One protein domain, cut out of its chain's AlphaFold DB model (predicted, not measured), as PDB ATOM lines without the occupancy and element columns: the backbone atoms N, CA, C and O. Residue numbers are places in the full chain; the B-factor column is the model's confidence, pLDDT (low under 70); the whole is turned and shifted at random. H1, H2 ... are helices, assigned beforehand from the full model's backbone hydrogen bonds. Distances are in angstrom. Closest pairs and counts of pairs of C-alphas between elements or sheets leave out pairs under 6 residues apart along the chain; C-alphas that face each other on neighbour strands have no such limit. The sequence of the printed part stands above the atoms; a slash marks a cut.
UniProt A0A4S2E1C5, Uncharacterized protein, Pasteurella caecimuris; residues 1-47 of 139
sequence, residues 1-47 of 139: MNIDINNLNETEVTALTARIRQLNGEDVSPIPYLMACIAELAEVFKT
ATOM      1  N   MET A   1     -25.034 -35.274  11.591       47.44
ATOM      2  CA  MET A   1     -26.439 -34.825  11.541       47.44
ATOM      3  C   MET A   1     -27.156 -35.526  12.682       47.44
ATOM      4  O   MET A   1     -27.208 -36.746  12.648       47.44
ATOM      5  N   ASN A   2     -27.586 -34.803  13.719       55.91
ATOM      6  CA  ASN A   2     -28.396 -35.388  14.791       55.91
ATOM      7  C   ASN A   2     -29.860 -35.259  14.375       55.91
ATOM      8  O   ASN A   2     -30.342 -34.141  14.217       55.91
ATOM      9  N   ILE A   3     -30.522 -36.387  14.139       66.19
ATOM     10  CA  ILE A   3     -31.965 -36.434  13.900       66.19
ATOM     11  C   ILE A   3     -32.627 -36.531  15.275       66.19
ATOM     12  O   ILE A   3     -32.309 -37.449  16.033       66.19
ATOM     13  N   ASP A   4     -33.505 -35.587  15.612       75.31
ATOM     14  CA  ASP A   4     -34.312 -35.674  16.830       75.31
ATOM     15  C   ASP A   4     -35.483 -36.629  16.594       75.31
ATOM     16  O   ASP A   4     -36.486 -36.283  15.976       75.31
ATOM     17  N   ILE A   5     -35.322 -37.859  17.074       67.50
ATOM     18  CA  ILE A   5     -36.259 -38.960  16.842       67.50
ATOM     19  C   ILE A   5     -37.610 -38.700  17.532       67.50
ATOM     20  O   ILE A   5     -38.628 -39.234  17.104       67.50
ATOM     21  N   ASN A   6     -37.644 -37.857  18.572       75.75
ATOM     22  CA  ASN A   6     -38.866 -37.574  19.330       75.75
ATOM     23  C   ASN A   6     -39.832 -36.641  18.594       75.75
ATOM     24  O   ASN A   6     -40.979 -36.509  19.016       75.75
ATOM     25  N   ASN A   7     -39.373 -35.991  17.523       79.06
ATOM     26  CA  ASN A   7     -40.167 -35.039  16.755       79.06
ATOM     27  C   ASN A   7     -40.608 -35.593  15.390       79.06
ATOM     28  O   ASN A   7     -41.079 -34.837  14.546       79.06
ATOM     29  N   LEU A   8     -40.428 -36.899  15.177       80.38
ATOM     30  CA  LEU A   8     -40.801 -37.588  13.949       80.38
ATOM     31  C   LEU A   8     -42.197 -38.194  14.067       80.38
ATOM     32  O   LEU A   8     -42.557 -38.784  15.089       80.38
ATOM     33  N   ASN A   9     -42.964 -38.117  12.986       84.31
ATOM     34  CA  ASN A   9     -44.209 -38.851  12.848       84.31
ATOM     35  C   ASN A   9     -43.960 -40.327  12.469       84.31
ATOM     36  O   ASN A   9     -42.863 -40.732  12.078       84.31
ATOM     37  N   GLU A  10     -45.003 -41.152  12.562       84.44
ATOM     38  CA  GLU A  10     -44.924 -42.601  12.315       84.44
ATOM     39  C   GLU A  10     -44.381 -42.954  10.914       84.44
ATOM     40  O   GLU A  10     -43.635 -43.927  10.750       84.44
ATOM     41  N   THR A  11     -44.693 -42.138   9.903       84.31
ATOM     42  CA  THR A  11     -44.235 -42.346   8.521       84.31
ATOM     43  C   THR A  11     -42.733 -42.085   8.403       84.31
ATOM     44  O   THR A  11     -42.008 -42.885   7.807       84.31
ATOM     45  N   GLU A  12     -42.244 -41.009   9.020       82.25
ATOM     46  CA  GLU A  12     -40.820 -40.660   9.049       82.25
ATOM     47  C   GLU A  12     -39.994 -41.694   9.824       82.25
ATOM     48  O   GLU A  12     -38.940 -42.127   9.351       82.25
ATOM     49  N   VAL A  13     -40.495 -42.158  10.976       86.69
ATOM     50  CA  VAL A  13     -39.857 -43.226  11.765       86.69
ATOM     51  C   VAL A  13     -39.737 -44.505  10.939       86.69
ATOM     52  O   VAL A  13     -38.675 -45.137  10.915       86.69
ATOM     53  N   THR A  14     -40.795 -44.875  10.215       86.38
ATOM     54  CA  THR A  14     -40.800 -46.067   9.357       86.38
ATOM     55  C   THR A  14     -39.792 -45.933   8.211       86.38
ATOM     56  O   THR A  14     -39.029 -46.868   7.951       86.38
ATOM     57  N   ALA A  15     -39.718 -44.769   7.560       86.50
ATOM     58  CA  ALA A  15     -38.759 -44.505   6.488       86.50
ATOM     59  C   ALA A  15     -37.301 -44.519   6.979       86.50
ATOM     60  O   ALA A  15     -36.435 -45.143   6.360       86.50
ATOM     61  N   LEU A  16     -37.017 -43.893   8.123       86.25
ATOM     62  CA  LEU A  16     -35.676 -43.885   8.714       86.25
ATOM     63  C   LEU A  16     -35.251 -45.275   9.192       86.25
ATOM     64  O   LEU A  16     -34.109 -45.676   8.974       86.25
ATOM     65  N   THR A  17     -36.174 -46.046   9.765       86.88
ATOM     66  CA  THR A  17     -35.919 -47.441  10.147       86.88
ATOM     67  C   THR A  17     -35.600 -48.290   8.918       86.88
ATOM     68  O   THR A  17     -34.621 -49.038   8.922       86.88
ATOM     69  N   ALA A  18     -36.364 -48.131   7.832       86.06
ATOM     70  CA  ALA A  18     -36.071 -48.771   6.551       86.06
ATOM     71  C   ALA A  18     -34.672 -48.391   6.024       86.06
ATOM     72  O   ALA A  18     -33.965 -49.245   5.488       86.06
ATOM     73  N   ARG A  19     -34.226 -47.146   6.244       83.25
ATOM     74  CA  ARG A  19     -32.877 -46.680   5.874       83.25
ATOM     75  C   ARG A  19     -31.766 -47.284   6.664       83.25
ATOM     76  O   ARG A  19     -30.771 -47.685   6.071       83.25
ATOM     77  N   ILE A  20     -31.928 -47.358   7.969       87.38
ATOM     78  CA  ILE A  20     -30.930 -47.974   8.832       87.38
ATOM     79  C   ILE A  20     -30.757 -49.443   8.438       87.38
ATOM     80  O   ILE A  20     -29.632 -49.887   8.228       87.38
ATOM     81  N   ARG A  21     -31.860 -50.169   8.229       86.88
ATOM     82  CA  ARG A  21     -31.838 -51.565   7.764       86.88
ATOM     83  C   ARG A  21     -31.140 -51.717   6.411       86.88
ATOM     84  O   ARG A  21     -30.247 -52.545   6.271       86.88
ATOM     85  N   GLN A  22     -31.468 -50.860   5.444       86.31
ATOM     86  CA  GLN A  22     -30.807 -50.864   4.137       86.31
ATOM     87  C   GLN A  22     -29.304 -50.559   4.237       86.31
ATOM     88  O   GLN A  22     -28.493 -51.214   3.586       86.31
ATOM     89  N   LEU A  23     -28.909 -49.576   5.055       86.88
ATOM     90  CA  LEU A  23     -27.500 -49.240   5.299       86.88
ATOM     91  C   LEU A  23     -26.742 -50.387   5.986       86.88
ATOM     92  O   LEU A  23     -25.540 -50.523   5.774       86.88
ATOM     93  N   ASN A  24     -27.446 -51.230   6.742       93.19
ATOM     94  CA  ASN A  24     -26.920 -52.459   7.334       93.19
ATOM     95  C   ASN A  24     -26.907 -53.653   6.357       93.19
ATOM     96  O   ASN A  24     -26.567 -54.764   6.756       93.19
ATOM     97  N   GLY A  25     -27.240 -53.432   5.081       89.88
ATOM     98  CA  GLY A  25     -27.168 -54.441   4.023       89.88
ATOM     99  C   GLY A  25     -28.429 -55.287   3.855       89.88
ATOM    100  O   GLY A  25     -28.395 -56.271   3.120       89.88
ATOM    101  N   GLU A  26     -29.536 -54.930   4.510       93.06
ATOM    102  CA  GLU A  26     -30.812 -55.613   4.300       93.06
ATOM    103  C   GLU A  26     -31.464 -55.189   2.976       93.06
ATOM    104  O   GLU A  26     -31.405 -54.023   2.574       93.06
ATOM    105  N   ASP A  27     -32.142 -56.132   2.318       90.12
ATOM    106  CA  ASP A  27     -33.007 -55.837   1.177       90.12
ATOM    107  C   ASP A  27     -34.337 -55.260   1.684       90.12
ATOM    108  O   ASP A  27     -35.163 -55.957   2.279       90.12
ATOM    109  N   VAL A  28     -34.507 -53.948   1.521       86.31
ATOM    110  CA  VAL A  28     -35.637 -53.194   2.069       86.31
ATOM    111  C   VAL A  28     -36.391 -52.499   0.945       86.31
ATOM    112  O   VAL A  28     -35.807 -51.796   0.120       86.31
ATOM    113  N   SER A  29     -37.716 -52.648   0.957       82.88
ATOM    114  CA  SER A  29     -38.610 -51.969   0.019       82.88
ATOM    115  C   SER A  29     -38.449 -50.440   0.079       82.88
ATOM    116  O   SER A  29     -38.371 -49.881   1.176       82.88
ATOM    117  N   PRO A  30     -38.474 -49.731  -1.067       78.44
ATOM    118  CA  PRO A  30     -38.428 -48.269  -1.105       78.44
ATOM    119  C   PRO A  30     -39.759 -47.598  -0.715       78.44
ATOM    120  O   PRO A  30     -39.794 -46.383  -0.527       78.44
ATOM    121  N   ILE A  31     -40.854 -48.360  -0.578       81.81
ATOM    122  CA  ILE A  31     -42.204 -47.829  -0.311       81.81
ATOM    123  C   ILE A  31     -42.261 -46.892   0.912       81.81
ATOM    124  O   ILE A  31     -42.838 -45.812   0.780       81.81
ATOM    125  N   PRO A  32     -41.655 -47.215   2.073       80.25
ATOM    126  CA  PRO A  32     -41.704 -46.334   3.241       80.25
ATOM    127  C   PRO A  32     -41.146 -44.931   2.983       80.25
ATOM    128  O   PRO A  32     -41.699 -43.948   3.463       80.25
ATOM    129  N   TYR A  33     -40.090 -44.819   2.177       76.75
ATOM    130  CA  TYR A  33     -39.510 -43.523   1.820       76.75
ATOM    131  C   TYR A  33     -40.409 -42.724   0.906       76.75
ATOM    132  O   TYR A  33     -40.560 -41.522   1.093       76.75
ATOM    133  N   LEU A  34     -41.001 -43.395  -0.082       75.44
ATOM    134  CA  LEU A  34     -41.943 -42.751  -0.980       75.44
ATOM    135  C   LEU A  34     -43.106 -42.158  -0.177       75.44
ATOM    136  O   LEU A  34     -43.460 -41.003  -0.387       75.44
ATOM    137  N   MET A  35     -43.630 -42.910   0.793       78.50
ATOM    138  CA  MET A  35     -44.691 -42.438   1.683       78.50
ATOM    139  C   MET A  35     -44.256 -41.245   2.541       78.50
ATOM    140  O   MET A  35     -45.014 -40.284   2.645       78.50
ATOM    141  N   ALA A  36     -43.044 -41.262   3.104       78.50
ATOM    142  CA  ALA A  36     -42.523 -40.125   3.866       78.50
ATOM    143  C   ALA A  36     -42.377 -38.868   2.995       78.50
ATOM    144  O   ALA A  36     -42.848 -37.803   3.376       78.50
ATOM    145  N   CYS A  37     -41.827 -38.997   1.785       76.44
ATOM    146  CA  CYS A  37     -41.740 -37.881   0.841       76.44
ATOM    147  C   CYS A  37     -43.123 -37.328   0.463       76.44
ATOM    148  O   CYS A  37     -43.291 -36.115   0.358       76.44
ATOM    149  N   ILE A  38     -44.116 -38.200   0.261       80.19
ATOM    150  CA  ILE A  38     -45.496 -37.788  -0.033       80.19
ATOM    151  C   ILE A  38     -46.100 -37.030   1.156       80.19
ATOM    152  O   ILE A  38     -46.725 -35.991   0.947       80.19
ATOM    153  N   ALA A  39     -45.904 -37.518   2.384       80.31
ATOM    154  CA  ALA A  39     -46.409 -36.874   3.595       80.31
ATOM    155  C   ALA A  39     -45.794 -35.479   3.799       80.31
ATOM    156  O   ALA A  39     -46.528 -34.518   4.027       80.31
ATOM    157  N   GLU A  40     -44.477 -35.353   3.621       77.69
ATOM    158  CA  GLU A  40     -43.765 -34.072   3.682       77.69
ATOM    159  C   GLU A  40     -44.284 -33.083   2.636       77.69
ATOM    160  O   GLU A  40     -44.649 -31.954   2.960       77.69
ATOM    161  N   LEU A  41     -44.392 -33.509   1.372       78.69
ATOM    162  CA  LEU A  41     -44.930 -32.663   0.307       78.69
ATOM    163  C   LEU A  41     -46.366 -32.219   0.611       78.69
ATOM    164  O   LEU A  41     -46.697 -31.047   0.424       78.69
ATOM    165  N   ALA A  42     -47.213 -33.125   1.104       77.94
ATOM    166  CA  ALA A  42     -48.585 -32.805   1.478       77.94
ATOM    167  C   ALA A  42     -48.642 -31.749   2.593       77.94
ATOM    168  O   ALA A  42     -49.421 -30.796   2.492       77.94
ATOM    169  N   GLU A  43     -47.802 -31.873   3.623       78.62
ATOM    170  CA  GLU A  43     -47.758 -30.905   4.717       78.62
ATOM    171  C   GLU A  43     -47.192 -29.554   4.262       78.62
ATOM    172  O   GLU A  43     -47.757 -28.517   4.619       78.62
ATOM    173  N   VAL A  44     -46.169 -29.537   3.397       77.62
ATOM    174  CA  VAL A  44     -45.647 -28.306   2.776       77.62
ATOM    175  C   VAL A  44     -46.759 -27.557   2.044       77.62
ATOM    176  O   VAL A  44     -46.968 -26.370   2.299       77.62
ATOM    177  N   PHE A  45     -47.518 -28.230   1.174       72.38
ATOM    178  CA  PHE A  45     -48.617 -27.577   0.456       72.38
ATOM    179  C   PHE A  45     -49.726 -27.108   1.400       72.38
ATOM    180  O   PHE A  45     -50.253 -26.009   1.231       72.38
ATOM    181  N   LYS A  46     -50.073 -27.901   2.414       75.19
ATOM    182  CA  LYS A  46     -51.140 -27.578   3.370       75.19
ATOM    183  C   LYS A  46     -50.800 -26.389   4.270       75.19
ATOM    184  O   LYS A  46     -51.681 -25.578   4.565       75.19
ATOM    185  N   THR A  47     -49.548 -26.278   4.707       78.12
ATOM    186  CA  THR A  47     -49.109 -25.286   5.705       78.12
ATOM    187  C   THR A  47     -48.451 -24.049   5.110       78.12
ATOM    188  O   THR A  47     -48.185 -23.098   5.845       78.12
TER     189      THR A  47
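This is residues 1 to 47 of the 139 residues of an uncharacterized protein of Pasteurella caecimuris (UniProt A0A4S2E1C5). A helical hairpin: the longer helix, H2, folds back on H1 after a short link, and residues 41 to 47 of H2 stick out. Residues 1 to 9, with no named element, bend over the side of H1 away from H2. The 47 printed residues hold two named helices, H1 then H2, and no named strand, in the class all helix. The whole is elongated, spanning 36 by 23 by 17 A, and only just loose, close to compact, with a radius of gyration of the C-alphas of 11.6 A.

H2, residues 31 to 47, touches H1, residues 10 to 23, with residues 32 to 39 alone. Their closest C-alphas, those of Pro 32 and Ala 15, are 4.7 A apart. This hairpin runs opposite ways at a steep tilt of 38 degrees. In H1 and H2 every O i to N i+4 pair is within hydrogen-bond range.

H2 measures 24.3 A from C-alpha 31 to C-alpha 47 at (-49.109, -25.286, 5.705). H1 measures 19.9 A, from C-alpha 10 at (-44.924, -42.601, 12.315) to C-alpha 23.

The C-alphas farthest apart, Gly 25 and Thr 47, are 36.5 A apart. The printed part has no cut. pLDDT is under 70 at residues 1 to 3 and 5.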